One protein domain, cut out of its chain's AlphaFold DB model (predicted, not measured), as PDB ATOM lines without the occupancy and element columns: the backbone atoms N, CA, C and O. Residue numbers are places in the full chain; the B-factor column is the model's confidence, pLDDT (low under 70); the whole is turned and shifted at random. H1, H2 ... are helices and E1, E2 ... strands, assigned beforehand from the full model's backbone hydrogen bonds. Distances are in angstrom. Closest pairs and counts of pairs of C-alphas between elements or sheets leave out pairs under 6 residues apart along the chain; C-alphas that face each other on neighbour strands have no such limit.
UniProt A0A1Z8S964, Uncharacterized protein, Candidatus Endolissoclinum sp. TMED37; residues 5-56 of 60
ATOM      1  N   LEU A   5     151.095  88.326 153.354       96.44
ATOM      2  CA  LEU A   5     150.558  87.052 152.892       96.44
ATOM      3  C   LEU A   5     149.060  86.981 153.183       96.44
ATOM      4  O   LEU A   5     148.605  87.425 154.233       96.44
ATOM      5  N   VAL A   6     148.287  86.432 152.256       97.06
ATOM      6  CA  VAL A   6     146.916  85.975 152.521       97.06
ATOM      7  C   VAL A   6     146.907  84.473 152.298       97.06
ATOM      8  O   VAL A   6     147.211  84.027 151.192       97.06
ATOM      9  N   PHE A   7     146.622  83.709 153.348       96.25
ATOM     10  CA  PHE A   7     146.507  82.259 153.250       96.25
ATOM     11  C   PHE A   7     145.170  81.886 152.626       96.25
ATOM     12  O   PHE A   7     144.140  82.483 152.936       96.25
ATOM     13  N   ILE A   8     145.219  80.915 151.725       95.44
ATOM     14  CA  ILE A   8     144.049  80.291 151.133       95.44
ATOM     15  C   ILE A   8     143.877  78.965 151.860       95.44
ATOM     16  O   ILE A   8     144.749  78.096 151.784       95.44
ATOM     17  N   GLU A   9     142.783  78.851 152.597       95.56
ATOM     18  CA  GLU A   9     142.446  77.680 153.403       95.56
ATOM     19  C   GLU A   9     141.368  76.849 152.696       95.56
ATOM     20  O   GLU A   9     140.538  77.392 151.960       95.56
ATOM     21  N   ASP A  10     141.389  75.533 152.891       95.06
ATOM     22  CA  ASP A  10     140.313  74.645 152.456       95.06
ATOM     23  C   ASP A  10     139.139  74.615 153.458       95.06
ATOM     24  O   ASP A  10     139.152  75.275 154.498       95.06
ATOM     25  N   ASP A  11     138.104  73.822 153.158       95.31
ATOM     26  CA  ASP A  11     136.916  73.693 154.016       95.31
ATOM     27  C   ASP A  11     137.217  73.094 155.409       95.31
ATOM     28  O   ASP A  11     136.383  73.188 156.315       95.31
ATOM     29  N   SER A  12     138.386  72.472 155.594       96.31
ATOM     30  CA  SER A  12     138.850  71.922 156.876       96.31
ATOM     31  C   SER A  12     139.657  72.940 157.691       96.31
ATOM     32  O   SER A  12     139.933  72.685 158.866       96.31
ATOM     33  N   GLY A  13     139.992  74.093 157.103       92.12
ATOM     34  CA  GLY A  13     140.851  75.121 157.689       92.12
ATOM     35  C   GLY A  13     142.345  74.885 157.452       92.12
ATOM     36  O   GLY A  13     143.166  75.550 158.084       92.12
ATOM     37  N   ASP A  14     142.716  73.951 156.572       95.94
ATOM     38  CA  ASP A  14     144.113  73.698 156.232       95.94
ATOM     39  C   ASP A  14     144.580  74.682 155.149       95.94
ATOM     40  O   ASP A  14     143.902  74.890 154.142       95.94
ATOM     41  N   VAL A  15     145.760  75.284 155.329       95.12
ATOM     42  CA  VAL A  15     146.351  76.195 154.335       95.12
ATOM     43  C   VAL A  15     146.821  75.397 153.118       95.12
ATOM     44  O   VAL A  15     147.732  74.574 153.220       95.12
ATOM     45  N   VAL A  16     146.238  75.678 151.952       96.62
ATOM     46  CA  VAL A  16     146.552  75.006 150.680       96.62
ATOM     47  C   VAL A  16     147.341  75.879 149.704       96.62
ATOM     48  O   VAL A  16     147.996  75.352 148.808       96.62
ATOM     49  N   ASP A  17     147.291  77.204 149.861       95.06
ATOM     50  CA  ASP A  17     148.049  78.167 149.054       95.06
ATOM     51  C   ASP A  17     148.255  79.478 149.836       95.06
ATOM     52  O   ASP A  17     147.635  79.716 150.876       95.06
ATOM     53  N   GLN A  18     149.110  80.361 149.329       94.19
ATOM     54  CA  GLN A  18     149.273  81.716 149.842       94.19
ATOM     55  C   GLN A  18     149.398  82.728 148.702       94.19
ATOM     56  O   GLN A  18     150.008  82.471 147.666       94.19
ATOM     57  N   LYS A  19     148.849  83.926 148.900       96.69
ATOM     58  CA  LYS A  19     149.005  85.052 147.976       96.69
ATOM     59  C   LYS A  19     149.916  86.114 148.568       96.69
ATOM     60  O   LYS A  19     149.702  86.562 149.693       96.69
ATOM     61  N   VAL A  20     150.908  86.527 147.783       97.25
ATOM     62  CA  VAL A  20     151.914  87.528 148.148       97.25
ATOM     63  C   VAL A  20     151.453  88.927 147.732       97.25
ATOM     64  O   VAL A  20     151.068  89.166 146.587       97.25
ATOM     65  N   TYR A  21     151.538  89.883 148.652       97.25
ATOM     66  CA  TYR A  21     151.207  91.290 148.442       97.25
ATOM     67  C   TYR A  21     152.342  92.198 148.918       97.25
ATOM     68  O   TYR A  21     153.019  91.920 149.905       97.25
ATOM     69  N   CYS A  22     152.532  93.333 148.240       95.69
ATOM     70  CA  CYS A  22     153.553  94.321 148.610       95.69
ATOM     71  C   CYS A  22     153.166  95.197 149.814       95.69
ATOM     72  O   CYS A  22     154.006  95.911 150.353       95.69
ATOM     73  N   SER A  23     151.887  95.201 150.197       95.06
ATOM     74  CA  SER A  23     151.359  95.995 151.305       95.06
ATOM     75  C   SER A  23     150.016  95.445 151.775       95.06
ATOM     76  O   SER A  23     149.307  94.777 151.022       95.06
ATOM     77  N   ASP A  24     149.629  95.805 152.992       95.69
ATOM     78  CA  ASP A  24     148.307  95.503 153.544       95.69
ATOM     79  C   ASP A  24     147.158  96.155 152.767       95.69
ATOM     80  O   ASP A  24     146.114  95.544 152.555       95.69
ATOM     81  N   SER A  25     147.372  97.357 152.224       95.81
ATOM     82  CA  SER A  25     146.386  97.986 151.343       95.81
ATOM     83  C   SER A  25     146.123  97.150 150.087       95.81
ATOM     84  O   SER A  25     144.990  97.114 149.614       95.81
ATOM     85  N   CYS A  26     147.143  96.478 149.549       96.38
ATOM     86  CA  CYS A  26     146.971  95.546 148.436       96.38
ATOM     87  C   CYS A  26     146.295  94.245 148.890       96.38
ATOM     88  O   CYS A  26     145.428  93.740 148.179       96.38
ATOM     89  N   ALA A  27     146.644  93.729 150.070       96.50
ATOM     90  CA  ALA A  27     146.057  92.508 150.619       96.50
ATOM     91  C   ALA A  27     144.548  92.641 150.896       96.50
ATOM     92  O   ALA A  27     143.809  91.697 150.641       96.50
ATOM     93  N   HIS A  28     144.071  93.827 151.292       96.62
ATOM     94  CA  HIS A  28     142.644  94.132 151.471       96.62
ATOM     95  C   HIS A  28     141.781  93.932 150.213       96.62
ATOM     96  O   HIS A  28     140.560  93.857 150.317       96.62
ATOM     97  N   SER A  29     142.387  93.861 149.022       96.12
ATOM     98  CA  SER A  29     141.655  93.538 147.791       96.12
ATOM     99  C   SER A  29     141.310  92.047 147.656       96.12
ATOM    100  O   SER A  29     140.501  91.692 146.800       96.12
ATOM    101  N   ASN A  30     141.903  91.178 148.483       95.69
ATOM    102  CA  ASN A  30     141.646  89.744 148.469       95.69
ATOM    103  C   ASN A  30     140.382  89.405 149.293       95.69
ATOM    104  O   ASN A  30     140.303  89.810 150.455       95.69
ATOM    105  N   PRO A  31     139.406  88.651 148.744       95.12
ATOM    106  CA  PRO A  31     138.201  88.233 149.475       95.12
ATOM    107  C   PRO A  31     138.486  87.369 150.718       95.12
ATOM    108  O   PRO A  31     137.693  87.372 151.663       95.12
ATOM    109  N   ASP A  32     139.624  86.679 150.739       95.25
ATOM    110  CA  ASP A  32     140.074  85.818 151.833       95.25
ATOM    111  C   ASP A  32     140.950  86.566 152.848       95.25
ATOM    112  O   ASP A  32     141.504  85.969 153.766       95.25
ATOM    113  N   TYR A  33     141.067  87.894 152.739       94.69
ATOM    114  CA  TYR A  33     141.774  88.694 153.733       94.69
ATOM    115  C   TYR A  33     141.109  88.563 155.117       94.69
ATOM    116  O   TYR A  33     139.935  88.892 155.311       94.69
ATOM    117  N   ARG A  34     141.882  88.091 156.104       93.50
ATOM    118  CA  ARG A  34     141.458  87.900 157.506       93.50
ATOM    119  C   ARG A  34     142.189  88.816 158.496       93.50
ATOM    120  O   ARG A  34     142.210  88.540 159.690       93.50
ATOM    121  N   GLY A  35     142.755  89.923 158.017       92.75
ATOM    122  CA  GLY A  35     143.530  90.867 158.825       92.75
ATOM    123  C   GLY A  35     145.018  90.872 158.477       92.75
ATOM    124  O   GLY A  35     145.458  90.222 157.528       92.75
ATOM    125  N   TRP A  36     145.786  91.635 159.257       91.81
ATOM    126  CA  TRP A  36     147.210  91.836 159.008       91.81
ATOM    127  C   TRP A  36     148.001  90.531 159.161       91.81
ATOM    128  O   TRP A  36     148.087  89.961 160.249       91.81
ATOM    129  N   ASN A  37     148.662  90.138 158.079       93.31
ATOM    130  CA  ASN A  37     149.689  89.101 158.033       93.31
ATOM    131  C   ASN A  37     150.863  89.603 157.172       93.31
ATOM    132  O   ASN A  37     151.253  89.025 156.153       93.31
ATOM    133  N   GLY A  38     151.363  90.781 157.545       88.88
ATOM    134  CA  GLY A  38     152.542  91.405 156.957       88.88
ATOM    135  C   GLY A  38     153.833  91.076 157.698       88.88
ATOM    136  O   GLY A  38     153.826  90.386 158.713       88.88
ATOM    137  N   CYS A  39     154.933  91.645 157.203       89.88
ATOM    138  CA  CYS A  39     156.293  91.430 157.713       89.88
ATOM    139  C   CYS A  39     156.843  90.013 157.475       89.88
ATOM    140  O   CYS A  39     157.730  89.574 158.200       89.88
ATOM    141  N   ASN A  40     156.345  89.319 156.450       93.06
ATOM    142  CA  ASN A  40     156.857  88.011 156.069       93.06
ATOM    143  C   ASN A  40     158.059  88.148 155.131       93.06
ATOM    144  O   ASN A  40     158.079  88.986 154.225       93.06
ATOM    145  N   GLU A  41     159.050  87.296 155.337       91.31
ATOM    146  CA  GLU A  41     160.117  87.054 154.373       91.31
ATOM    147  C   GLU A  41     159.650  85.943 153.425       91.31
ATOM    148  O   GLU A  41     159.085  84.944 153.868       91.31
ATOM    149  N   ILE A  42     159.838  86.134 152.121       92.31
ATOM    150  CA  ILE A  42     159.554  85.107 151.111       92.31
ATOM    151  C   ILE A  42     160.878  84.611 150.537       92.31
ATOM    152  O   ILE A  42     161.823  85.388 150.413       92.31
ATOM    153  N   SER A  43     160.961  83.327 150.202       91.81
ATOM    154  CA  SER A  43     162.181  82.764 149.616       91.81
ATOM    155  C   SER A  43     162.406  83.287 148.206       91.81
ATOM    156  O   SER A  43     163.464  83.823 147.917       91.81
ATOM    157  N   VAL A  44     161.394  83.214 147.342       91.81
ATOM    158  CA  VAL A  44     161.527  83.568 145.924       91.81
ATOM    159  C   VAL A  44     160.911  84.937 145.659       91.81
ATOM    160  O   VAL A  44     159.916  85.319 146.272       91.81
ATOM    161  N   THR A  45     161.505  85.691 144.733       94.25
ATOM    162  CA  THR A  45     160.925  86.953 144.264       94.25
ATOM    163  C   THR A  45     159.631  86.697 143.498       94.25
ATOM    164  O   THR A  45     159.625  86.000 142.484       94.25
ATOM    165  N   GLU A  46     158.545  87.325 143.940       94.38
ATOM    166  CA  GLU A  46     157.210  87.143 143.372       94.38
ATOM    167  C   GLU A  46     156.516  88.493 143.118       94.38
ATOM    168  O   GLU A  46     156.750  89.472 143.834       94.38
ATOM    169  N   PRO A  47     155.657  88.601 142.089       96.50
ATOM    170  CA  PRO A  47     154.867  89.804 141.870       96.50
ATOM    171  C   PRO A  47     153.725  89.903 142.891       96.50
ATOM    172  O   PRO A  47     153.048  88.924 143.193       96.50
ATOM    173  N   CYS A  48     153.447  91.116 143.369       96.81
ATOM    174  CA  CYS A  48     152.272  91.402 144.185       96.81
ATOM    175  C   CYS A  48     150.992  90.997 143.441       96.81
ATOM    176  O   CYS A  48     150.726  91.496 142.345       96.81
ATOM    177  N   ALA A  49     150.155  90.180 144.075       97.12
ATOM    178  CA  ALA A  49     148.939  89.640 143.474       97.12
ATOM    179  C   ALA A  49     147.869  90.703 143.144       97.12
ATOM    180  O   ALA A  49     146.966  90.423 142.361       97.12
ATOM    181  N   ALA A  50     147.959  91.916 143.705       97.38
ATOM    182  CA  ALA A  50     147.031  93.014 143.405       97.38
ATOM    183  C   ALA A  50     147.563  93.994 142.347       97.38
ATOM    184  O   ALA A  50     146.848  94.353 141.416       97.38
ATOM    185  N   CYS A  51     148.802  94.475 142.503       96.94
ATOM    186  CA  CYS A  51     149.337  95.580 141.697       96.94
ATOM    187  C   CYS A  51     150.531  95.199 140.813       96.94
ATOM    188  O   CYS A  51     151.041  96.047 140.085       96.94
ATOM    189  N   GLY A  52     151.010  93.956 140.891       96.94
ATOM    190  CA  GLY A  52     152.147  93.460 140.115       96.94
ATOM    191  C   GLY A  52     153.517  93.982 140.558       96.94
ATOM    192  O   GLY A  52     154.521  93.595 139.969       96.94
ATOM    193  N   ALA A  53     153.590  94.836 141.585       95.56
ATOM    194  CA  ALA A  53     154.863  95.313 142.122       95.56
ATOM    195  C   ALA A  53     155.730  94.142 142.606       95.56
ATOM    196  O   ALA A  53     155.237  93.263 143.311       95.56
ATOM    197  N   THR A  54     157.018  94.150 142.267       94.94
ATOM    198  CA  THR A  54     157.967  93.113 142.682       94.94
ATOM    199  C   THR A  54     158.098  93.064 144.201       94.94
ATOM    200  O   THR A  54     158.460  94.062 144.825       94.94
ATOM    201  N   VAL A  55     157.860  91.895 144.790       94.62
ATOM    202  CA  VAL A  55     158.173  91.583 146.185       94.62
ATOM    203  C   VAL A  55     159.435  90.731 146.185       94.62
ATOM    204  O   VAL A  55     159.437  89.620 145.667       94.62
ATOM    205  N   ALA A  56     160.533  91.297 146.686       92.25
ATOM    206  CA  ALA A  56     161.836  90.639 146.662       92.25
ATOM    207  C   ALA A  56     161.894  89.506 147.691       92.25
ATOM    208  O   ALA A  56     161.581  89.734 148.864       92.25
TER     209      ALA A  56
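What this domain is: This is residues 5 to 56 of the 60 residues of an uncharacterized protein of Candidatus Endolissoclinum sp. TMED37 (UniProt A0A1Z8S964). With little regular structure, this is a hairpin of two strands, E1 and E2, with the short helix H1 and a long loop stretch, residues 28 to 56, gathered round its base; the hairpin's turn makes one end of the longest axis. The printed part has 52 residues, in the order E1, E2, H1, and named elements hold only 16 of them. The class is mixed, the strands antiparallel. The whole is compact, with a radius of gyration of the C-alphas of 10.8 A and spans of 32 by 22 by 17 A.

How they stand to each other: E1, residues 5 to 9, and E2, residues 15 to 21, form an antiparallel hairpin at 155 degrees between directions. N 6 and O 19 are within hydrogen-bond range at 2.9 A, N 8 and O 17 at 2.8 A. The closest C-alphas of E1 and H1, residues 24 to 27, are those of Val 6 and Ala 27, 6.9 A apart. H1 is too short for an O i to N i+4 pair; its one O i to N i+3 pair is within range.

Where its parts are: E1 begins at C-alpha 5 (150.558, 87.052, 152.892) and is 12.4 A long; E2 is 16.9 A. H1, 4.8 A, ends at C-alpha 27 (146.057, 92.508, 150.619).

The domain as a whole: The C-alphas farthest apart, of Ser 12 and Ala 53, are 32.0 A apart. The printed part has no cut, both links are tight, and no printed residue is under 70 in pLDDT.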